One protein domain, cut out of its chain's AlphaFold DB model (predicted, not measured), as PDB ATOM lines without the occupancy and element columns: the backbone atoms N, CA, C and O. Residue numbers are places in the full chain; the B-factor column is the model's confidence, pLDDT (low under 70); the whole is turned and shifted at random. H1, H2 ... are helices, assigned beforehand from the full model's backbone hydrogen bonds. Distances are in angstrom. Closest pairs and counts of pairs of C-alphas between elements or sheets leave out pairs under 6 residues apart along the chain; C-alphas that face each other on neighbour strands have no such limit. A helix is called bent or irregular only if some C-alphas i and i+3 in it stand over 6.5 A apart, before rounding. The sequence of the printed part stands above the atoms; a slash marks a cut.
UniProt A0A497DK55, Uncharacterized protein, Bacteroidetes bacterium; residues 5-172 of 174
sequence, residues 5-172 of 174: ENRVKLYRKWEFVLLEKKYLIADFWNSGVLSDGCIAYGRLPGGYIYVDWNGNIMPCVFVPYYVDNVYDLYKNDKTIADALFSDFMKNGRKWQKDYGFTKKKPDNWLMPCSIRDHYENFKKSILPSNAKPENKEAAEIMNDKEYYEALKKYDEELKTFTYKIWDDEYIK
ATOM      1  N   GLU A   5     217.666  28.946 -16.646       95.69
ATOM      2  CA  GLU A   5     218.436  30.158 -16.324       95.69
ATOM      3  C   GLU A   5     217.647  31.172 -15.473       95.69
ATOM      4  O   GLU A   5     218.178  31.803 -14.559       95.69
ATOM      5  N   ASN A   6     216.350  31.321 -15.745       96.50
ATOM      6  CA  ASN A   6     215.473  32.227 -15.019       96.50
ATOM      7  C   ASN A   6     215.062  31.619 -13.678       96.50
ATOM      8  O   ASN A   6     214.917  32.355 -12.706       96.50
ATOM      9  N   ARG A   7     214.953  30.288 -13.586       95.25
ATOM     10  CA  ARG A   7     214.749  29.592 -12.314       95.25
ATOM     11  C   ARG A   7     215.923  29.824 -11.356       95.25
ATOM     12  O   ARG A   7     215.695  30.051 -10.169       95.25
ATOM     13  N   VAL A   8     217.158  29.880 -11.849       96.19
ATOM     14  CA  VAL A   8     218.333  30.239 -11.031       96.19
ATOM     15  C   VAL A   8     218.331  31.718 -10.634       96.19
ATOM     16  O   VAL A   8     218.636  32.049  -9.490       96.19
ATOM     17  N   LYS A   9     217.917  32.629 -11.526       96.94
ATOM     18  CA  LYS A   9     217.744  34.051 -11.162       96.94
ATOM     19  C   LYS A   9     216.709  34.237 -10.049       96.94
ATOM     20  O   LYS A   9     216.922  35.059  -9.161       96.94
ATOM     21  N   LEU A  10     215.616  33.470 -10.074       95.94
ATOM     22  CA  LEU A  10     214.609  33.483  -9.009       95.94
ATOM     23  C   LEU A  10     215.181  32.971  -7.683       95.94
ATOM     24  O   LEU A  10     214.928  33.594  -6.659       95.94
ATOM     25  N   TYR A  11     216.017  31.930  -7.705       95.88
ATOM     26  CA  TYR A  11     216.737  31.462  -6.516       95.88
ATOM     27  C   TYR A  11     217.615  32.560  -5.902       95.88
ATOM     28  O   TYR A  11     217.466  32.879  -4.727       95.88
ATOM     29  N   ARG A  12     218.446  33.235  -6.709       96.56
ATOM     30  CA  ARG A  12     219.278  34.355  -6.225       96.56
ATOM     31  C   ARG A  12     218.446  35.520  -5.705       96.56
ATOM     32  O   ARG A  12     218.817  36.187  -4.742       96.56
ATOM     33  N   LYS A  13     217.295  35.777  -6.332       96.12
ATOM     34  CA  LYS A  13     216.362  36.794  -5.849       96.12
ATOM     35  C   LYS A  13     215.762  36.403  -4.501       96.12
ATOM     36  O   LYS A  13     215.644  37.270  -3.638       96.12
ATOM     37  N   TRP A  14     215.396  35.137  -4.328       95.88
ATOM     38  CA  TRP A  14     214.912  34.596  -3.065       95.88
ATOM     39  C   TRP A  14     215.976  34.730  -1.964       95.88
ATOM     40  O   TRP A  14     215.665  35.292  -0.916       95.88
ATOM     41  N   GLU A  15     217.237  34.369  -2.236       95.00
ATOM     42  CA  GLU A  15     218.354  34.569  -1.297       95.00
ATOM     43  C   GLU A  15     218.512  36.036  -0.898       95.00
ATOM     44  O   GLU A  15     218.566  36.352   0.286       95.00
ATOM     45  N   PHE A  16     218.517  36.956  -1.867       96.56
ATOM     46  CA  PHE A  16     218.605  38.390  -1.590       96.56
ATOM     47  C   PHE A  16     217.468  38.873  -0.681       96.56
ATOM     48  O   PHE A  16     217.683  39.646   0.250       96.56
ATOM     49  N   VAL A  17     216.233  38.440  -0.938       96.25
ATOM     50  CA  VAL A  17     215.088  38.861  -0.121       96.25
ATOM     51  C   VAL A  17     215.174  38.279   1.295       96.25
ATOM     52  O   VAL A  17     214.906  38.989   2.266       96.25
ATOM     53  N   LEU A  18     215.610  37.029   1.429       94.00
ATOM     54  CA  LEU A  18     215.776  36.385   2.726       94.00
ATOM     55  C   LEU A  18     216.928  37.007   3.532       94.00
ATOM     56  O   LEU A  18     216.751  37.380   4.691       94.00
ATOM     57  N   LEU A  19     218.103  37.150   2.919       93.31
ATOM     58  CA  LEU A  19     219.341  37.536   3.596       93.31
ATOM     59  C   LEU A  19     219.494  39.048   3.742       93.31
ATOM     60  O   LEU A  19     219.852  39.502   4.825       93.31
ATOM     61  N   GLU A  20     219.185  39.835   2.713       97.19
ATOM     62  CA  GLU A  20     219.379  41.292   2.747       97.19
ATOM     63  C   GLU A  20     218.143  42.020   3.270       97.19
ATOM     64  O   GLU A  20     218.252  42.962   4.052       97.19
ATOM     65  N   LYS A  21     216.944  41.592   2.855       97.25
ATOM     66  CA  LYS A  21     215.689  42.237   3.288       97.25
ATOM     67  C   LYS A  21     215.113  41.656   4.572       97.25
ATOM     68  O   LYS A  21     214.225  42.278   5.147       97.25
ATOM     69  N   LYS A  22     215.630  40.514   5.040       95.44
ATOM     70  CA  LYS A  22     215.151  39.810   6.243       95.44
ATOM     71  C   LYS A  22     213.663  39.455   6.167       95.44
ATOM     72  O   LYS A  22     212.988  39.367   7.189       95.44
ATOM     73  N   TYR A  23     213.139  39.256   4.957       94.56
ATOM     74  CA  TYR A  23     211.763  38.814   4.764       94.56
ATOM     75  C   TYR A  23     211.724  37.294   4.715       94.56
ATOM     76  O   TYR A  23     212.369  36.668   3.874       94.56
ATOM     77  N   LEU A  24     210.938  36.704   5.612       87.94
ATOM     78  CA  LEU A  24     210.729  35.265   5.656       87.94
ATOM     79  C   LEU A  24     209.765  34.856   4.532       87.94
ATOM     80  O   LEU A  24     208.552  34.816   4.724       87.94
ATOM     81  N   ILE A  25     210.312  34.588   3.347       89.81
ATOM     82  CA  ILE A  25     209.544  34.113   2.193       89.81
ATOM     83  C   ILE A  25     209.801  32.624   1.992       89.81
ATOM     84  O   ILE A  25     210.927  32.207   1.710       89.81
ATOM     85  N   ALA A  26     208.730  31.840   2.091       87.44
ATOM     86  CA  ALA A  26     208.727  30.447   1.678       87.44
ATOM     87  C   ALA A  26     208.405  30.356   0.182       87.44
ATOM     88  O   ALA A  26     207.362  30.827  -0.271       87.44
ATOM     89  N   ASP A  27     209.300  29.732  -0.575       90.62
ATOM     90  CA  ASP A  27     209.114  29.414  -1.983       90.62
ATOM     91  C   ASP A  27     209.164  27.889  -2.144       90.62
ATOM     92  O   ASP A  27     210.181  27.251  -1.870       90.62
ATOM     93  N   PHE A  28     208.056  27.302  -2.599       87.19
ATOM     94  CA  PHE A  28     207.878  25.849  -2.691       87.19
ATOM     95  C   PHE A  28     208.830  25.147  -3.674       87.19
ATOM     96  O   PHE A  28     208.847  23.918  -3.725       87.19
ATOM     97  N   TRP A  29     209.624  25.898  -4.443       91.00
ATOM     98  CA  TRP A  29     210.636  25.363  -5.347       91.00
ATOM     99  C   TRP A  29     212.056  25.821  -4.991       91.00
ATOM    100  O   TRP A  29     212.988  25.024  -5.080       91.00
ATOM    101  N   ASN A  30     212.250  27.082  -4.596       92.75
ATOM    102  CA  ASN A  30     213.565  27.648  -4.269       92.75
ATOM    103  C   ASN A  30     214.030  27.334  -2.843       92.75
ATOM    104  O   ASN A  30     215.230  27.216  -2.610       92.75
ATOM    105  N   SER A  31     213.110  27.167  -1.892       93.06
ATOM    106  CA  SER A  31     213.441  26.994  -0.473       93.06
ATOM    107  C   SER A  31     213.744  25.545  -0.074       93.06
ATOM    108  O   SER A  31     213.739  25.233   1.115       93.06
ATOM    109  N   GLY A  32     214.025  24.651  -1.032       93.50
ATOM    110  CA  GLY A  32     214.284  23.228  -0.767       93.50
ATOM    111  C   GLY A  32     215.370  22.998   0.289       93.50
ATOM    112  O   GLY A  32     215.202  22.156   1.170       93.50
ATOM    113  N   VAL A  33     216.420  23.822   0.271       92.62
ATOM    114  CA  VAL A  33     217.544  23.786   1.225       92.62
ATOM    115  C   VAL A  33     217.143  24.048   2.677       92.62
ATOM    116  O   VAL A  33     217.805  23.557   3.579       92.62
ATOM    117  N   LEU A  34     216.047  24.775   2.923       91.81
ATOM    118  CA  LEU A  34     215.556  25.045   4.281       91.81
ATOM    119  C   LEU A  34     214.797  23.861   4.888       91.81
ATOM    120  O   LEU A  34     214.424  23.899   6.057       91.81
ATOM    121  N   SER A  35     214.496  22.848   4.079       92.00
ATOM    122  CA  SER A  35     213.610  21.746   4.451       92.00
ATOM    123  C   SER A  35     214.176  20.376   4.091       92.00
ATOM    124  O   SER A  35     213.426  19.400   4.070       92.00
ATOM    125  N   ASP A  36     215.478  20.293   3.810       93.44
ATOM    126  CA  ASP A  36     216.167  19.068   3.393       93.44
ATOM    127  C   ASP A  36     215.534  18.425   2.140       93.44
ATOM    128  O   ASP A  36     215.350  17.207   2.036       93.44
ATOM    129  N   GLY A  37     215.140  19.268   1.181       94.75
ATOM    130  CA  GLY A  37     214.501  18.882  -0.075       94.75
ATOM    131  C   GLY A  37     212.971  18.865  -0.015       94.75
ATOM    132  O   GLY A  37     212.339  19.605   0.729       94.75
ATOM    133  N   CYS A  38     212.337  18.034  -0.846       95.62
ATOM    134  CA  CYS A  38     210.877  17.950  -0.911       95.62
ATOM    135  C   CYS A  38     210.255  17.455   0.401       95.62
ATOM    136  O   CYS A  38     210.725  16.471   0.972       95.62
ATOM    137  N   ILE A  39     209.133  18.063   0.802       95.94
ATOM    138  CA  ILE A  39     208.352  17.681   1.993       95.94
ATOM    139  C   ILE A  39     207.023  16.955   1.656       95.94
ATOM    140  O   ILE A  39     206.207  16.698   2.537       95.94
ATOM    141  N   ALA A  40     206.790  16.623   0.382       97.38
ATOM    142  CA  ALA A  40     205.599  15.909  -0.097       97.38
ATOM    143  C   ALA A  40     205.576  14.423   0.331       97.38
ATOM    144  O   ALA A  40     206.468  13.956   1.043       97.38
ATOM    145  N   TYR A  41     204.592  13.662  -0.161       97.94
ATOM    146  CA  TYR A  41     204.464  12.201   0.021       97.94
ATOM    147  C   TYR A  41     204.245  11.748   1.476       97.94
ATOM    148  O   TYR A  41     204.533  10.601   1.836       97.94
ATOM    149  N   GLY A  42     203.776  12.648   2.344       96.31
ATOM    150  CA  GLY A  42     203.673  12.392   3.780       96.31
ATOM    151  C   GLY A  42     205.029  12.060   4.405       96.31
ATOM    152  O   GLY A  42     205.132  11.114   5.188       96.31
ATOM    153  N   ARG A  43     206.093  12.770   3.999       95.12
ATOM    154  CA  ARG A  43     207.445  12.620   4.559       95.12
ATOM    155  C   ARG A  43     207.419  12.695   6.091       95.12
ATOM    156  O   ARG A  43     206.711  13.516   6.664       95.12
ATOM    157  N   LEU A  44     208.221  11.867   6.761       89.62
ATOM    158  CA  LEU A  44     208.365  11.891   8.218       89.62
ATOM    159  C   LEU A  44     209.827  12.140   8.619       89.62
ATOM    160  O   LEU A  44     210.690  11.408   8.128       89.62
ATOM    161  N   PRO A  45     210.103  13.087   9.539       89.25
ATOM    162  CA  PRO A  45     209.165  14.069  10.103       89.25
ATOM    163  C   PRO A  45     208.796  15.211   9.125       89.25
ATOM    164  O   PRO A  45     209.528  15.506   8.180       89.25
ATOM    165  N   GLY A  46     207.663  15.878   9.386       85.44
ATOM    166  CA  GLY A  46     207.364  17.223   8.861       85.44
ATOM    167  C   GLY A  46     206.882  17.333   7.409       85.44
ATOM    168  O   GLY A  46     207.057  18.386   6.804       85.44
ATOM    169  N   GLY A  47     206.327  16.273   6.824       93.94
ATOM    170  CA  GLY A  47     205.764  16.299   5.474       93.94
ATOM    171  C   GLY A  47     204.250  16.483   5.417       93.94
ATOM    172  O   GLY A  47     203.568  16.528   6.440       93.94
ATOM    173  N   TYR A  48     203.720  16.552   4.196       96.56
ATOM    174  CA  TYR A  48     202.284  16.683   3.935       96.56
ATOM    175  C   TYR A  48     201.808  15.776   2.794       96.56
ATOM    176  O   TYR A  48     202.600  15.217   2.030       96.56
ATOM    177  N   ILE A  49     200.485  15.666   2.691       97.56
ATOM    178  CA  ILE A  49     199.750  15.187   1.518       97.56
ATOM    179  C   ILE A  49     198.715  16.243   1.130       97.56
ATOM    180  O   ILE A  49     198.361  17.098   1.943       97.56
ATOM    181  N   TYR A  50     198.240  16.188  -0.104       97.75
ATOM    182  CA  TYR A  50     197.205  17.069  -0.625       97.75
ATOM    183  C   TYR A  50     195.928  16.266  -0.885       97.75
ATOM    184  O   TYR A  50     195.992  15.169  -1.435       97.75
ATOM    185  N   VAL A  51     194.783  16.809  -0.477       98.06
ATOM    186  CA  VAL A  51     193.456  16.249  -0.758       98.06
ATOM    187  C   VAL A  51     192.667  17.318  -1.499       98.06
ATOM    188  O   VAL A  51     192.503  18.419  -0.972       98.06
ATOM    189  N   ASP A  52     192.228  17.020  -2.722       97.25
ATOM    190  CA  ASP A  52     191.417  17.955  -3.511       97.25
ATOM    191  C   ASP A  52     189.939  17.951  -3.072       97.25
ATOM    192  O   ASP A  52     189.508  17.186  -2.204       97.25
ATOM    193  N   TRP A  53     189.130  18.802  -3.706       96.50
ATOM    194  CA  TRP A  53     187.687  18.883  -3.451       96.50
ATOM    195  C   TRP A  53     186.910  17.616  -3.852       96.50
ATOM    196  O   TRP A  53     185.813  17.390  -3.342       96.50
ATOM    197  N   ASN A  54     187.466  16.774  -4.727       97.50
ATOM    198  CA  ASN A  54     186.886  15.482  -5.101       97.50
ATOM    199  C   ASN A  54     187.284  14.363  -4.125       97.50
ATOM    200  O   ASN A  54     186.812  13.233  -4.263       97.50
ATOM    201  N   GLY A  55     188.144  14.655  -3.146       98.00
ATOM    202  CA  GLY A  55     188.662  13.689  -2.188       98.00
ATOM    203  C   GLY A  55     189.880  12.900  -2.676       98.00
ATOM    204  O   GLY A  55     190.296  11.961  -2.001       98.00
ATOM    205  N   ASN A  56     190.464  13.238  -3.824       98.50
ATOM    206  CA  ASN A  56     191.636  12.556  -4.367       98.50
ATOM    207  C   ASN A  56     192.871  12.866  -3.522       98.50
ATOM    208  O   ASN A  56     193.184  14.033  -3.279       98.50
ATOM    209  N   ILE A  57     193.590  11.825  -3.097       98.50
ATOM    210  CA  ILE A  57     194.781  11.962  -2.258       98.50
ATOM    211  C   ILE A  57     196.028  11.957  -3.141       98.50
ATOM    212  O   ILE A  57     196.429  10.933  -3.696       98.50
ATOM    213  N   MET A  58     196.674  13.114  -3.228       98.50
ATOM    214  CA  MET A  58     197.887  13.347  -4.003       98.50
ATOM    215  C   MET A  58     199.069  13.628  -3.073       98.50
ATOM    216  O   MET A  58     198.899  14.162  -1.973       98.50
ATOM    217  N   PRO A  59     200.308  13.320  -3.482       98.00
ATOM    218  CA  PRO A  59     201.468  13.599  -2.643       98.00
ATOM    219  C   PRO A  59     201.753  15.099  -2.509       98.00
ATOM    220  O   PRO A  59     202.321  15.521  -1.507       98.00
ATOM    221  N   CYS A  60     201.382  15.897  -3.512       97.69
ATOM    222  CA  CYS A  60     201.568  17.341  -3.583       97.69
ATOM    223  C   CYS A  60     200.569  17.925  -4.589       97.69
ATOM    224  O   CYS A  60     200.292  17.280  -5.592       97.69
ATOM    225  N   VAL A  61     200.104  19.160  -4.379       95.56
ATOM    226  CA  VAL A  61     199.222  19.878  -5.324       95.56
ATOM    227  C   VAL A  61     199.815  20.015  -6.737       95.56
ATOM    228  O   VAL A  61     199.090  20.149  -7.712       95.56
ATOM    229  N   PHE A  62     201.143  19.951  -6.876       95.38
ATOM    230  CA  PHE A  62     201.827  20.007  -8.172       95.38
ATOM    231  C   PHE A  62     202.041  18.634  -8.826       95.38
ATOM    232  O   PHE A  62     202.635  18.565  -9.902       95.38
ATOM    233  N   VAL A  63     201.603  17.550  -8.180       97.56
ATOM    234  CA  VAL A  63     201.668  16.178  -8.691       97.56
ATOM    235  C   VAL A  63     200.232  15.729  -8.984       97.56
ATOM    236  O   VAL A  63     199.567  15.240  -8.072       97.56
ATOM    237  N   PRO A  64     199.745  15.882 -10.230       97.06
ATOM    238  CA  PRO A  64     198.321  15.772 -10.565       97.06
ATOM    239  C   PRO A  64     197.894  14.313 -10.799       97.06
ATOM    240  O   PRO A  64     197.257  13.968 -11.796       97.06
ATOM    241  N   TYR A  65     198.316  13.427  -9.899       98.31
ATOM    242  CA  TYR A  65     198.052  11.996  -9.947       98.31
ATOM    243  C   TYR A  65     197.710  11.503  -8.547       98.31
ATOM    244  O   TYR A  65     198.317  11.953  -7.577       98.31
ATOM    245  N   TYR A  66     196.792  10.552  -8.438       98.44
ATOM    246  CA  TYR A  66     196.380   9.956  -7.168       98.44
ATOM    247  C   TYR A  66     196.197   8.443  -7.306       98.44
ATOM    248  O   TYR A  66     196.017   7.922  -8.403       98.44
ATOM    249  N   VAL A  67     196.252   7.724  -6.188       98.38
ATOM    250  CA  VAL A  67     195.922   6.285  -6.130       98.38
ATOM    251  C   VAL A  67     194.633   6.090  -5.346       98.38
ATOM    252  O   VAL A  67     193.709   5.431  -5.821       98.38
ATOM    253  N   ASP A  68     194.560   6.722  -4.179       98.31
ATOM    254  CA  ASP A  68     193.445   6.597  -3.255       98.31
ATOM    255  C   ASP A  68     192.560   7.847  -3.264       98.31
ATOM    256  O   ASP A  68     193.030   8.974  -3.454       98.31
ATOM    257  N   ASN A  69     191.267   7.641  -3.020       98.44
ATOM    258  CA  ASN A  69     190.296   8.696  -2.759       98.44
ATOM    259  C   ASN A  69     189.783   8.549  -1.321       98.44
ATOM    260  O   ASN A  69     189.431   7.451  -0.890       98.44
ATOM    261  N   VAL A  70     189.742   9.651  -0.574       98.38
ATOM    262  CA  VAL A  70     189.382   9.669   0.846       98.38
ATOM    263  C   VAL A  70     187.988   9.092   1.091       98.38
ATOM    264  O   VAL A  70     187.817   8.300   2.013       98.38
ATOM    265  N   TYR A  71     187.007   9.400   0.240       98.12
ATOM    266  CA  TYR A  71     185.648   8.888   0.395       98.12
ATOM    267  C   TYR A  71     185.594   7.374   0.192       98.12
ATOM    268  O   TYR A  71     184.890   6.680   0.923       98.12
ATOM    269  N   ASP A  72     186.352   6.857  -0.773       98.19
ATOM    270  CA  ASP A  72     186.407   5.424  -1.050       98.19
ATOM    271  C   ASP A  72     187.140   4.660   0.055       98.19
ATOM    272  O   ASP A  72     186.732   3.553   0.394       98.19
ATOM    273  N   LEU A  73     188.175   5.243   0.665       98.25
ATOM    274  CA  LEU A  73     188.836   4.640   1.824       98.25
ATOM    275  C   LEU A  73     187.850   4.462   2.978       98.25
ATOM    276  O   LEU A  73     187.671   3.343   3.455       98.25
ATOM    277  N   TYR A  74     187.155   5.532   3.368       97.94
ATOM    278  CA  TYR A  74     186.215   5.475   4.487       97.94
ATOM    279  C   TYR A  74     185.014   4.558   4.218       97.94
ATOM    280  O   TYR A  74     184.549   3.895   5.138       97.94
ATOM    281  N   LYS A  75     184.538   4.450   2.969       98.25
ATOM    282  CA  LYS A  75     183.494   3.475   2.589       98.25
ATOM    283  C   LYS A  75     183.935   2.016   2.733       98.25
ATOM    284  O   LYS A  75     183.080   1.143   2.813       98.25
ATOM    285  N   ASN A  76     185.241   1.757   2.719       97.62
ATOM    286  CA  ASN A  76     185.834   0.424   2.801       97.62
ATOM    287  C   ASN A  76     186.520   0.177   4.159       97.62
ATOM    288  O   ASN A  76     187.480  -0.591   4.214       97.62
ATOM    289  N   ASP A  77     186.084   0.867   5.222       97.75
ATOM    290  CA  ASP A  77     186.638   0.774   6.584       97.75
ATOM    291  C   ASP A  77     188.157   1.041   6.669       97.75
ATOM    292  O   ASP A  77     188.851   0.560   7.566       97.75
ATOM    293  N   LYS A  78     188.687   1.831   5.727       98.19
ATOM    294  CA  LYS A  78     190.079   2.301   5.698       98.19
ATOM    295  C   LYS A  78     190.176   3.762   6.121       98.19
ATOM    296  O   LYS A  78     189.190   4.488   6.238       98.19
ATOM    297  N   THR A  79     191.405   4.212   6.312       97.44
ATOM    298  CA  THR A  79     191.751   5.551   6.779       97.44
ATOM    299  C   THR A  79     192.743   6.234   5.839       97.44
ATOM    300  O   THR A  79     193.362   5.610   4.981       97.44
ATOM    301  N   ILE A  80     192.974   7.533   6.044       95.75
ATOM    302  CA  ILE A  80     194.041   8.272   5.348       95.75
ATOM    303  C   ILE A  80     195.425   7.650   5.609       95.75
ATOM    304  O   ILE A  80     196.304   7.725   4.748       95.75
ATOM    305  N   ALA A  81     195.632   7.001   6.762       95.50
ATOM    306  CA  ALA A  81     196.890   6.317   7.045       95.50
ATOM    307  C   ALA A  81     197.163   5.202   6.022       95.50
ATOM    308  O   ALA A  81     198.299   5.066   5.581       95.50
ATOM    309  N   ASP A  82     196.136   4.481   5.562       97.62
ATOM    310  CA  ASP A  82     196.276   3.459   4.519       97.62
ATOM    311  C   ASP A  82     196.804   4.055   3.207       97.62
ATOM    312  O   ASP A  82     197.728   3.503   2.605       97.62
ATOM    313  N   ALA A  83     196.315   5.239   2.818       97.19
ATOM    314  CA  ALA A  83     196.817   5.960   1.644       97.19
ATOM    315  C   ALA A  83     198.288   6.369   1.791       97.19
ATOM    316  O   ALA A  83     199.052   6.315   0.822       97.19
ATOM    317  N   LEU A  84     198.733   6.729   3.003       96.69
ATOM    318  CA  LEU A  84     200.147   7.016   3.272       96.69
ATOM    319  C   LEU A  84     201.040   5.790   3.053       96.69
ATOM    320  O   LEU A  84     202.234   5.956   2.786       96.69
ATOM    321  N   PHE A  85     200.489   4.579   3.131       96.56
ATOM    322  CA  PHE A  85     201.182   3.325   2.838       96.56
ATOM    323  C   PHE A  85     200.953   2.806   1.411       96.56
ATOM    324  O   PHE A  85     201.430   1.710   1.101       96.56
ATOM    325  N   SER A  86     200.314   3.573   0.527       97.44
ATOM    326  CA  SER A  86     200.271   3.259  -0.905       97.44
ATOM    327  C   SER A  86     201.676   3.235  -1.519       97.44
ATOM    328  O   SER A  86     202.603   3.897  -1.031       97.44
ATOM    329  N   ASP A  87     201.839   2.491  -2.616       98.00
ATOM    330  CA  ASP A  87     203.114   2.425  -3.339       98.00
ATOM    331  C   ASP A  87     203.556   3.805  -3.818       98.00
ATOM    332  O   ASP A  87     204.737   4.129  -3.746       98.00
ATOM    333  N   PHE A  88     202.615   4.673  -4.197       98.19
ATOM    334  CA  PHE A  88     202.947   6.023  -4.635       98.19
ATOM    335  C   PHE A  88     203.657   6.830  -3.540       98.19
ATOM    336  O   PHE A  88     204.716   7.423  -3.757       98.19
ATOM    337  N   MET A  89     203.099   6.805  -2.330       98.25
ATOM    338  CA  MET A  89     203.650   7.522  -1.185       98.25
ATOM    339  C   MET A  89     204.952   6.876  -0.693       98.25
ATOM    340  O   MET A  89     205.921   7.572  -0.382       98.25
ATOM    341  N   LYS A  90     205.019   5.537  -0.664       98.25
ATOM    342  CA  LYS A  90     206.232   4.789  -0.294       98.25
ATOM    343  C   LYS A  90     207.385   5.053  -1.261       98.25
ATOM    344  O   LYS A  90     208.487   5.350  -0.799       98.25
ATOM    345  N   ASN A  91     207.136   4.992  -2.566       98.50
ATOM    346  CA  ASN A  91     208.153   5.207  -3.590       98.50
ATOM    347  C   ASN A  91     208.679   6.645  -3.561       98.50
ATOM    348  O   ASN A  91     209.890   6.851  -3.598       98.50
ATOM    349  N   GLY A  92     207.796   7.636  -3.398       98.19
ATOM    350  CA  GLY A  92     208.201   9.037  -3.270       98.19
ATOM    351  C   GLY A  92     209.066   9.293  -2.034       98.19
ATOM    352  O   GLY A  92     210.120   9.918  -2.136       98.19
ATOM    353  N   ARG A  93     208.698   8.729  -0.875       98.00
ATOM    354  CA  ARG A  93     209.538   8.811   0.335       98.00
ATOM    355  C   ARG A  93     210.856   8.058   0.193       98.00
ATOM    356  O   ARG A  93     211.864   8.500   0.742       98.00
ATOM    357  N   LYS A  94     210.872   6.926  -0.516       97.69
ATOM    358  CA  LYS A  94     212.113   6.210  -0.831       97.69
ATOM    359  C   LYS A  94     213.033   7.104  -1.662       97.69
ATOM    360  O   LYS A  94     214.178   7.301  -1.272       97.69
ATOM    361  N   TRP A  95     212.507   7.710  -2.725       97.75
ATOM    362  CA  TRP A  95     213.244   8.667  -3.544       97.75
ATOM    363  C   TRP A  95     213.775   9.849  -2.720       97.75
ATOM    364  O   TRP A  95     214.955  10.156  -2.817       97.75
ATOM    365  N   GLN A  96     212.974  10.457  -1.836       97.19
ATOM    366  CA  GLN A  96     213.434  11.556  -0.965       97.19
ATOM    367  C   GLN A  96     214.640  11.158  -0.093       97.19
ATOM    368  O   GLN A  96     215.601  11.924   0.028       97.19
ATOM    369  N   LYS A  97     214.605   9.959   0.508       96.06
ATOM    370  CA  LYS A  97     215.711   9.416   1.320       96.06
ATOM    371  C   LYS A  97     216.957   9.167   0.479       96.06
ATOM    372  O   LYS A  97     218.051   9.561   0.876       96.06
ATOM    373  N   ASP A  98     216.771   8.543  -0.682       95.38
ATOM    374  CA  ASP A  98     217.846   8.258  -1.624       95.38
ATOM    375  C   ASP A  98     218.431   9.543  -2.217       95.38
ATOM    376  O   ASP A  98     219.612   9.564  -2.528       95.38
ATOM    377  N   TYR A  99     217.655  10.614  -2.352       95.50
ATOM    378  CA  TYR A  99     218.120  11.873  -2.925       95.50
ATOM    379  C   TYR A  99     218.909  12.714  -1.919       95.50
ATOM    380  O   TYR A  99     219.965  13.256  -2.230       95.50
ATOM    381  N   GLY A 100     218.459  12.805  -0.670       93.06
ATOM    382  CA  GLY A 100     219.238  13.563   0.308       93.06
ATOM    383  C   GLY A 100     218.666  13.678   1.704       93.06
ATOM    384  O   GLY A 100     219.434  13.927   2.623       93.06
ATOM    385  N   PHE A 101     217.366  13.443   1.893       93.19
ATOM    386  CA  PHE A 101     216.683  13.750   3.154       93.19
ATOM    387  C   PHE A 101     217.321  13.092   4.391       93.19
ATOM    388  O   PHE A 101     217.336  13.674   5.466       93.19
ATOM    389  N   THR A 102     217.873  11.883   4.253       88.12
ATOM    390  CA  THR A 102     218.518  11.154   5.364       88.12
ATOM    391  C   THR A 102     220.011  10.927   5.143       88.12
ATOM    392  O   THR A 102     220.610  10.067   5.790       88.12
ATOM    393  N   LYS A 103     220.623  11.627   4.183       88.81
ATOM    394  CA  LYS A 103     222.023  11.419   3.811       88.81
ATOM    395  C   LYS A 103     222.920  12.441   4.496       88.81
ATOM    396  O   LYS A 103     222.621  13.624   4.520       88.81
ATOM    397  N   LYS A 104     224.097  11.989   4.946       85.81
ATOM    398  CA  LYS A 104     225.176  12.891   5.389       85.81
ATOM    399  C   LYS A 104     225.689  13.776   4.245       85.81
ATOM    400  O   LYS A 104     226.114  14.898   4.478       85.81
ATOM    401  N   LYS A 105     225.680  13.239   3.023       88.44
ATOM    402  CA  LYS A 105     225.994  13.954   1.785       88.44
ATOM    403  C   LYS A 105     224.770  13.879   0.871       88.44
ATOM    404  O   LYS A 105     224.620  12.865   0.183       88.44
ATOM    405  N   PRO A 106     223.844  14.845   0.955       93.25
ATOM    406  CA  PRO A 106     222.726  14.927   0.022       93.25
ATOM    407  C   PRO A 106     223.209  15.156  -1.417       93.25
ATOM    408  O   PRO A 106     224.310  15.668  -1.630       93.25
ATOM    409  N   ASP A 107     222.372  14.790  -2.396       93.81
ATOM    410  CA  ASP A 107     222.479  15.296  -3.770       93.81
ATOM    411  C   ASP A 107     222.083  16.789  -3.768       93.81
ATOM    412  O   ASP A 107     222.422  17.505  -2.839       93.81
ATOM    413  N   ASN A 108     221.363  17.312  -4.762       95.62
ATOM    414  CA  ASN A 108     221.188  18.759  -4.931       95.62
ATOM    415  C   ASN A 108     219.812  19.281  -4.464       95.62
ATOM    416  O   ASN A 108     218.829  19.226  -5.210       95.62
ATOM    417  N   TRP A 109     219.715  19.867  -3.267       96.06
ATOM    418  CA  TRP A 109     218.438  20.416  -2.770       96.06
ATOM    419  C   TRP A 109     217.957  21.701  -3.467       96.06
ATOM    420  O   TRP A 109     216.842  22.145  -3.194       96.06
ATOM    421  N   LEU A 110     218.720  22.260  -4.416       96.44
ATOM    422  CA  LEU A 110     218.228  23.304  -5.332       96.44
ATOM    423  C   LEU A 110     217.315  22.749  -6.434       96.44
ATOM    424  O   LEU A 110     216.633  23.522  -7.108       96.44
ATOM    425  N   MET A 111     217.282  21.422  -6.575       96.75
ATOM    426  CA  MET A 111     216.384  20.649  -7.433       96.75
ATOM    427  C   MET A 111     215.502  19.730  -6.571       96.75
ATOM    428  O   MET A 111     215.667  18.506  -6.599       96.75
ATOM    429  N   PRO A 112     214.631  20.282  -5.706       95.75
ATOM    430  CA  PRO A 112     213.931  19.487  -4.710       95.75
ATOM    431  C   PRO A 112     212.736  18.717  -5.279       95.75
ATOM    432  O   PRO A 112     212.286  17.773  -4.644       95.75
ATOM    433  N   CYS A 113     212.151  19.113  -6.408       96.50
ATOM    434  CA  CYS A 113     210.851  18.621  -6.844       96.50
ATOM    435  C   CYS A 113     210.967  17.331  -7.662       96.50
ATOM    436  O   CYS A 113     211.495  17.336  -8.769       96.50
ATOM    437  N   SER A 114     210.354  16.243  -7.191       96.81
ATOM    438  CA  SER A 114     210.372  14.965  -7.913       96.81
ATOM    439  C   SER A 114     209.791  15.053  -9.330       96.81
ATOM    440  O   SER A 114     210.283  14.388 -10.225       96.81
ATOM    441  N   ILE A 115     208.733  15.846  -9.548       96.12
ATOM    442  CA  ILE A 115     208.034  15.908 -10.846       96.12
ATOM    443  C   ILE A 115     208.546  17.033 -11.759       96.12
ATOM    444  O   ILE A 115     208.364  16.954 -12.968       96.12
ATOM    445  N   ARG A 116     209.150  18.096 -11.210       94.44
ATOM    446  CA  ARG A 116     209.638  19.245 -12.003       94.44
ATOM    447  C   ARG A 116     211.141  19.255 -12.236       94.44
ATOM    448  O   ARG A 116     211.551  19.915 -13.180       94.44
ATOM    449  N   ASP A 117     211.897  18.563 -11.383       96.25
ATOM    450  CA  ASP A 117     213.360  18.546 -11.432       96.25
ATOM    451  C   ASP A 117     213.933  17.131 -11.652       96.25
ATOM    452  O   ASP A 117     215.142  16.979 -11.811       96.25
ATOM    453  N   HIS A 118     213.085  16.091 -11.606       97.38
ATOM    454  CA  HIS A 118     213.473  14.675 -11.729       97.38
ATOM    455  C   HIS A 118     212.399  13.842 -12.450       97.38
ATOM    456  O   HIS A 118     212.053  12.735 -12.023       97.38
ATOM    457  N   TYR A 119     211.827  14.369 -13.535       97.62
ATOM    458  CA  TYR A 119     210.625  13.825 -14.172       97.62
ATOM    459  C   TYR A 119     210.790  12.385 -14.671       97.62
ATOM    460  O   TYR A 119     209.896  11.554 -14.489       97.62
ATOM    461  N   GLU A 120     211.947  12.052 -15.252       97.38
ATOM    462  CA  GLU A 120     212.243  10.682 -15.691       97.38
ATOM    463  C   GLU A 120     212.231   9.699 -14.510       97.38
ATOM    464  O   GLU A 120     211.616   8.630 -14.593       97.38
ATOM    465  N   ASN A 121     212.858  10.064 -13.387       97.69
ATOM    466  CA  ASN A 121     212.828   9.238 -12.183       97.69
ATOM    467  C   ASN A 121     211.405   9.130 -11.626       97.69
ATOM    468  O   ASN A 121     210.965   8.028 -11.302       97.69
ATOM    469  N   PHE A 122     210.664  10.241 -11.591       98.31
ATOM    470  CA  PHE A 122     209.277  10.257 -11.143       98.31
ATOM    471  C   PHE A 122     208.414   9.275 -11.934       98.31
ATOM    472  O   PHE A 122     207.750   8.430 -11.336       98.31
ATOM    473  N   LYS A 123     208.479   9.316 -13.268       97.56
ATOM    474  CA  LYS A 123     207.714   8.421 -14.144       97.56
ATOM    475  C   LYS A 123     208.102   6.950 -14.001       97.56
ATOM    476  O   LYS A 123     207.232   6.097 -14.116       97.56
ATOM    477  N   LYS A 124     209.388   6.653 -13.791       96.88
ATOM    478  CA  LYS A 124     209.904   5.271 -13.770       96.88
ATOM    479  C   LYS A 124     209.868   4.612 -12.395       96.88
ATOM    480  O   LYS A 124     209.738   3.397 -12.316       96.88
ATOM    481  N   SER A 125     210.051   5.395 -11.334       97.56
ATOM    482  CA  SER A 125     210.335   4.878  -9.989       97.56
ATOM    483  C   SER A 125     209.321   5.318  -8.941       97.56
ATOM    484  O   SER A 125     209.197   4.640  -7.926       97.56
ATOM    485  N   ILE A 126     208.623   6.440  -9.147       98.44
ATOM    486  CA  ILE A 126     207.722   7.012  -8.137       98.44
ATOM    487  C   ILE A 126     206.258   6.754  -8.488       98.44
ATOM    488  O   ILE A 126     205.521   6.247  -7.646       98.44
ATOM    489  N   LEU A 127     205.844   7.090  -9.712       98.38
ATOM    490  CA  LEU A 127     204.469   6.971 -10.188       98.38
ATOM    491  C   LEU A 127     204.105   5.491 -10.417       98.38
ATOM    492  O   LEU A 127     204.650   4.876 -11.336       98.38
ATOM    493  N   PRO A 128     203.200   4.895  -9.620       97.94
ATOM    494  CA  PRO A 128     202.811   3.507  -9.817       97.94
ATOM    495  C   PRO A 128     201.858   3.363 -11.010       97.94
ATOM    496  O   PRO A 128     201.162   4.302 -11.398       97.94
ATOM    497  N   SER A 129     201.787   2.159 -11.578       96.50
ATOM    498  CA  SER A 129     200.972   1.866 -12.768       96.50
ATOM    499  C   SER A 129     199.463   1.999 -12.545       96.50
ATOM    500  O   SER A 129     198.724   2.190 -13.505       96.50
ATOM    501  N   ASN A 130     199.000   1.907 -11.297       97.19
ATOM    502  CA  ASN A 130     197.599   2.086 -10.920       97.19
ATOM    503  C   ASN A 130     197.239   3.542 -10.565       97.19
ATOM    504  O   ASN A 130     196.104   3.792 -10.154       97.19
ATOM    505  N   ALA A 131     198.176   4.489 -10.689       97.88
ATOM    506  CA  ALA A 131     197.887   5.901 -10.475       97.88
ATOM    507  C   ALA A 131     196.912   6.428 -11.535       97.88
ATOM    508  O   ALA A 131     197.027   6.139 -12.727       97.88
ATOM    509  N   LYS A 132     195.966   7.246 -11.088       98.25
ATOM    510  CA  LYS A 132     194.950   7.897 -11.907       98.25
ATOM    511  C   LYS A 132     195.285   9.381 -12.058       98.25
ATOM    512  O   LYS A 132     195.750   9.994 -11.095       98.25
ATOM    513  N   PRO A 133     195.070   9.970 -13.242       97.88
ATOM    514  CA  PRO A 133     195.185  11.411 -13.428       97.88
ATOM    515  C   PRO A 133     194.076  12.151 -12.675       97.88
ATOM    516  O   PRO A 133     192.937  11.690 -12.641       97.88
ATOM    517  N   GLU A 134     194.413  13.301 -12.086       97.38
ATOM    518  CA  GLU A 134     193.463  14.178 -11.381       97.38
ATOM    519  C   GLU A 134     192.375  14.723 -12.323       97.38
ATOM    520  O   GLU A 134     191.210  14.830 -11.948       97.38
ATOM    521  N   ASN A 135     192.747  15.041 -13.564       96.56
ATOM    522  CA  ASN A 135     191.877  15.628 -14.581       96.56
ATOM    523  C   ASN A 135     192.281  15.180 -15.997       96.56
ATOM    524  O   ASN A 135     193.182  14.355 -16.185       96.56
ATOM    525  N   LYS A 136     191.587  15.709 -17.011       97.12
ATOM    526  CA  LYS A 136     191.807  15.352 -18.416       97.12
ATOM    527  C   LYS A 136     193.209  15.750 -18.887       97.12
ATOM    528  O   LYS A 136     193.873  14.961 -19.550       97.12
ATOM    529  N   GLU A 137     193.681  16.921 -18.491       96.56
ATOM    530  CA  GLU A 137     194.990  17.455 -18.865       96.56
ATOM    531  C   GLU A 137     196.118  16.584 -18.294       96.56
ATOM    532  O   GLU A 137     197.076  16.243 -18.989       96.56
ATOM    533  N   ALA A 138     195.989  16.144 -17.039       96.94
ATOM    534  CA  ALA A 138     196.920  15.206 -16.423       96.94
ATOM    535  C   ALA A 138     196.916  13.842 -17.128       96.94
ATOM    536  O   ALA A 138     197.967  13.200 -17.210       96.94
ATOM    537  N   ALA A 139     195.760  13.406 -17.649       97.44
ATOM    538  CA  ALA A 139     195.619  12.166 -18.413       97.44
ATOM    539  C   ALA A 139     196.327  12.247 -19.773       97.44
ATOM    540  O   ALA A 139     197.024  11.306 -20.157       97.44
ATOM    541  N   GLU A 140     196.187  13.375 -20.471       96.81
ATOM    542  CA  GLU A 140     196.879  13.654 -21.734       96.81
ATOM    543  C   GLU A 140     198.398  13.680 -21.517       96.81
ATOM    544  O   GLU A 140     199.130  12.916 -22.148       96.81
ATOM    545  N   ILE A 141     198.863  14.449 -20.525       95.88
ATOM    546  CA  ILE A 141     200.286  14.561 -20.169       95.88
ATOM    547  C   ILE A 141     200.880  13.215 -19.739       95.88
ATOM    548  O   ILE A 141     202.053  12.945 -19.995       95.88
ATOM    549  N   MET A 142     200.099  12.347 -19.082       94.56
ATOM    550  CA  MET A 142     200.597  11.069 -18.565       94.56
ATOM    551  C   MET A 142     201.270  10.218 -19.652       94.56
ATOM    552  O   MET A 142     202.233   9.515 -19.338       94.56
ATOM    553  N   ASN A 143     200.795  10.290 -20.898       92.50
ATOM    554  CA  ASN A 143     201.295   9.492 -22.021       92.50
ATOM    555  C   ASN A 143     201.944  10.340 -23.129       92.50
ATOM    556  O   ASN A 143     202.264   9.815 -24.197       92.50
ATOM    557  N   ASP A 144     202.154  11.632 -22.878       96.94
ATOM    558  CA  ASP A 144     202.748  12.556 -23.836       96.94
ATOM    559  C   ASP A 144     204.277  12.394 -23.881       96.94
ATOM    560  O   ASP A 144     205.005  12.681 -22.924       96.94
ATOM    561  N   LYS A 145     204.771  11.917 -25.029       97.00
ATOM    562  CA  LYS A 145     206.204  11.719 -25.274       97.00
ATOM    563  C   LYS A 145     206.957  13.038 -25.415       97.00
ATOM    564  O   LYS A 145     208.088  13.129 -24.952       97.00
ATOM    565  N   GLU A 146     206.355  14.044 -26.040       97.62
ATOM    566  CA  GLU A 146     206.996  15.348 -26.225       97.62
ATOM    567  C   GLU A 146     207.148  16.049 -24.879       97.62
ATOM    568  O   GLU A 146     208.222  16.568 -24.567       97.62
ATOM    569  N   TYR A 147     206.114  15.982 -24.039       96.75
ATOM    570  CA  TYR A 147     206.175  16.490 -22.672       96.75
ATOM    571  C   TYR A 147     207.259  15.788 -21.848       96.75
ATOM    572  O   TYR A 147     208.023  16.446 -21.138       96.75
ATOM    573  N   TYR A 148     207.357  14.460 -21.968       97.44
ATOM    574  CA  TYR A 148     208.381  13.675 -21.285       97.44
ATOM    575  C   TYR A 148     209.799  14.101 -21.669       97.44
ATOM    576  O   TYR A 148     210.605  14.399 -20.786       97.44
ATOM    577  N   GLU A 149     210.098  14.185 -22.967       98.00
ATOM    578  CA  GLU A 149     211.425  14.595 -23.436       98.00
ATOM    579  C   GLU A 149     211.728  16.058 -23.084       98.00
ATOM    580  O   GLU A 149     212.852  16.387 -22.701       98.00
ATOM    581  N   ALA A 150     210.724  16.939 -23.136       97.19
ATOM    582  CA  ALA A 150     210.879  18.337 -22.749       97.19
ATOM    583  C   ALA A 150     211.237  18.494 -21.262       97.19
ATOM    584  O   ALA A 150     212.120  19.288 -20.933       97.19
ATOM    585  N   LEU A 151     210.588  17.740 -20.367       97.25
ATOM    586  CA  LEU A 151     210.903  17.770 -18.937       97.25
ATOM    587  C   LEU A 151     212.241  17.116 -18.618       97.25
ATOM    588  O   LEU A 151     213.023  17.682 -17.865       97.25
ATOM    589  N   LYS A 152     212.559  15.988 -19.251       97.25
ATOM    590  CA  LYS A 152     213.872  15.363 -19.094       97.25
ATOM    591  C   LYS A 152     215.003  16.310 -19.510       97.25
ATOM    592  O   LYS A 152     215.999  16.439 -18.806       97.25
ATOM    593  N   LYS A 153     214.843  17.011 -20.636       97.56
ATOM    594  CA  LYS A 153     215.802  18.032 -21.074       97.56
ATOM    595  C   LYS A 153     215.895  19.190 -20.077       97.56
ATOM    596  O   LYS A 153     216.994  19.663 -19.798       97.56
ATOM    597  N   TYR A 154     214.759  19.627 -19.539       97.38
ATOM    598  CA  TYR A 154     214.711  20.670 -18.518       97.38
ATOM    599  C   TYR A 154     215.512  20.288 -17.266       97.38
ATOM    600  O   TYR A 154     216.293  21.108 -16.781       97.38
ATOM    601  N   ASP A 155     215.358  19.051 -16.786       96.31
ATOM    602  CA  ASP A 155     216.073  18.524 -15.620       96.31
ATOM    603  C   ASP A 155     217.597  18.615 -15.824       96.31
ATOM    604  O   ASP A 155     218.310  19.154 -14.975       96.31
ATOM    605  N   GLU A 156     218.106  18.166 -16.977       96.50
ATOM    606  CA  GLU A 156     219.546  18.189 -17.296       96.50
ATOM    607  C   GLU A 156     220.110  19.615 -17.435       96.50
ATOM    608  O   GLU A 156     221.208  19.924 -16.948       96.50
ATOM    609  N   GLU A 157     219.353  20.523 -18.056       97.00
ATOM    610  CA  GLU A 157     219.742  21.932 -18.166       97.00
ATOM    611  C   GLU A 157     219.779  22.606 -16.787       97.00
ATOM    612  O   GLU A 157     220.764  23.264 -16.438       97.00
ATOM    613  N   LEU A 158     218.743  22.414 -15.965       96.62
ATOM    614  CA  LEU A 158     218.684  22.980 -14.616       96.62
ATOM    615  C   LEU A 158     219.786  22.412 -13.717       96.62
ATOM    616  O   LEU A 158     220.406  23.163 -12.956       96.62
ATOM    617  N   LYS A 159     220.078  21.115 -13.835       96.50
ATOM    618  CA  LYS A 159     221.177  20.457 -13.126       96.50
ATOM    619  C   LYS A 159     222.516  21.092 -13.449       96.50
ATOM    620  O   LYS A 159     223.280  21.365 -12.531       96.50
ATOM    621  N   THR A 160     222.777  21.405 -14.716       95.88
ATOM    622  CA  THR A 160     224.028  22.061 -15.124       95.88
ATOM    623  C   THR A 160     224.232  23.393 -14.396       95.88
ATOM    624  O   THR A 160     225.322  23.667 -13.893       95.88
ATOM    625  N   PHE A 161     223.180  24.209 -14.273       95.62
ATOM    626  CA  PHE A 161     223.289  25.494 -13.581       95.62
ATOM    627  C   PHE A 161     223.352  25.364 -12.058       95.62
ATOM    628  O   PHE A 161     224.106  26.081 -11.403       95.62
ATOM    629  N   THR A 162     222.546  24.474 -11.483       96.25
ATOM    630  CA  THR A 162     222.409  24.363 -10.026       96.25
ATOM    631  C   THR A 162     223.507  23.524  -9.388       96.25
ATOM    632  O   THR A 162     223.866  23.804  -8.253       96.25
ATOM    633  N   TYR A 163     224.098  22.558 -10.099       95.00
ATOM    634  CA  TYR A 163     225.173  21.716  -9.566       95.00
ATOM    635  C   TYR A 163     226.395  22.538  -9.166       95.00
ATOM    636  O   TYR A 163     226.957  22.321  -8.098       95.00
ATOM    637  N   LYS A 164     226.777  23.523  -9.987       92.69
ATOM    638  CA  LYS A 164     227.888  24.419  -9.655       92.69
ATOM    639  C   LYS A 164     227.614  25.202  -8.371       92.69
ATOM    640  O   LYS A 164     228.487  25.276  -7.520       92.69
ATOM    641  N   ILE A 165     226.405  25.748  -8.232       95.50
ATOM    642  CA  ILE A 165     225.988  26.480  -7.028       95.50
ATOM    643  C   ILE A 165     226.008  25.542  -5.821       95.50
ATOM    644  O   ILE A 165     226.553  25.885  -4.782       95.50
ATOM    645  N   TRP A 166     225.449  24.345  -5.972       96.00
ATOM    646  CA  TRP A 166     225.380  23.354  -4.910       96.00
ATOM    647  C   TRP A 166     226.762  22.932  -4.405       96.00
ATOM    648  O   TRP A 166     227.035  22.998  -3.208       96.00
ATOM    649  N   ASP A 167     227.649  22.539  -5.318       93.94
ATOM    650  CA  ASP A 167     229.007  22.119  -4.985       93.94
ATOM    651  C   ASP A 167     229.801  23.262  -4.345       93.94
ATOM    652  O   ASP A 167     230.405  23.090  -3.284       93.94
ATOM    653  N   ASP A 168     229.759  24.443  -4.969       94.31
ATOM    654  CA  ASP A 168     230.540  25.586  -4.520       94.31
ATOM    655  C   ASP A 168     230.029  26.147  -3.195       94.31
ATOM    656  O   ASP A 168     230.872  26.457  -2.373       94.31
ATOM    657  N   GLU A 169     228.715  26.253  -2.956       93.69
ATOM    658  CA  GLU A 169     228.143  26.989  -1.809       93.69
ATOM    659  C   GLU A 169     227.664  26.099  -0.655       93.69
ATOM    660  O   GLU A 169     227.672  26.544   0.490       93.69
ATOM    661  N   TYR A 170     227.275  24.848  -0.923       91.56
ATOM    662  CA  TYR A 170     226.671  23.964   0.085       91.56
ATOM    663  C   TYR A 170     227.533  22.756   0.448       91.56
ATOM    664  O   TYR A 170     227.410  22.243   1.561       91.56
ATOM    665  N   ILE A 171     228.387  22.281  -0.464       90.31
ATOM    666  CA  ILE A 171     229.240  21.111  -0.214       90.31
ATOM    667  C   ILE A 171     230.647  21.517   0.215       90.31
ATOM    668  O   ILE A 171     231.142  20.970   1.190       90.31
ATOM    669  N   LYS A 172     231.304  22.456  -0.478       85.25
ATOM    670  CA  LYS A 172     232.682  22.867  -0.136       85.25
ATOM    671  C   LYS A 172     232.786  23.717   1.127       85.25
ATOM    672  O   LYS A 172     233.839  23.722   1.756       85.25
TER     673      LYS A 172
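AT A GLANCE: This is residues 5 to 172 of the 174 residues of an uncharacterized protein of Bacteroidetes bacterium (UniProt A0A497DK55). One long helix, H8, runs along one side of a body of shorter helices and long loops; the first residues of H1, 5 to 8, meet H8 at its residues 158 to 162, from where H1 slants away, and H6 stands crosswise to H8 and also packs on H5. Parts of the unnamed stretches 36 to 69 and 102 to 118 fill much of the middle, and H3 lies far out at one end. The 168 printed residues hold eight named helices, H1 to H8 in chain order, and no named strand: the class is all helix. The whole is compact, with a radius of gyration of the C-alphas of 16.9 A, and spans 51 by 36 by 29 A.

HOW THE PARTS SIT: H8, residues 145 to 171, has a kink of 40 degrees near residue 165. Its residues 148 to 155 touch H6, residues 119 to 126, about perpendicular at 87 degrees; the closest C-alphas, of Glu 120 and Lys 152, are 6.0 A apart. H6 touches H5, residues 87 to 101, at a steep tilt of 61 degrees, opposite ways, closest at the C-alphas of Asn 91 and Ile 126, 4.9 A. H1, residues 5 to 19, touches H8 with residues 5 to 8 alone, at a steep tilt of 40 degrees, the same way; the closest C-alphas, of Val 8 and Thr 162, are 7.2 A apart. H7, residues 136 to 142, is close to H8 but not clearly touching; the closest C-alphas, of Ile 141 and Tyr 147, are 6.7 A apart. H3, residues 70 to 75, and H4, residues 80 to 84, are near each other, and H2, residues 31 to 35, touches no helix. Every O i to N i+4 pair is within hydrogen-bond range in H1, H3, H4, H6 and H7; in H5 10 of 11 are, in H8 20 of 23, and in H2 0 of 1, beside 2 of 2 O i to N i+3 pairs.

IN THESE COORDINATES: H8 is 35.3 A long, ending at C-alpha 171 (229.240, 21.111, -0.214). H1 begins at C-alpha 5 (218.436, 30.158, -16.324) and is 21.3 A long; H5 is 18.8 A long and irregular, with C-alphas 98 and 101 7.4 A apart.

THE WHOLE: The two C-alphas farthest apart, of Lys 75 and Lys 172, are 52.9 A apart. The links H1 to H2, H2 to H3 and H5 to H6 are long. The printed part has no cut, and no printed residue has a pLDDT under 70.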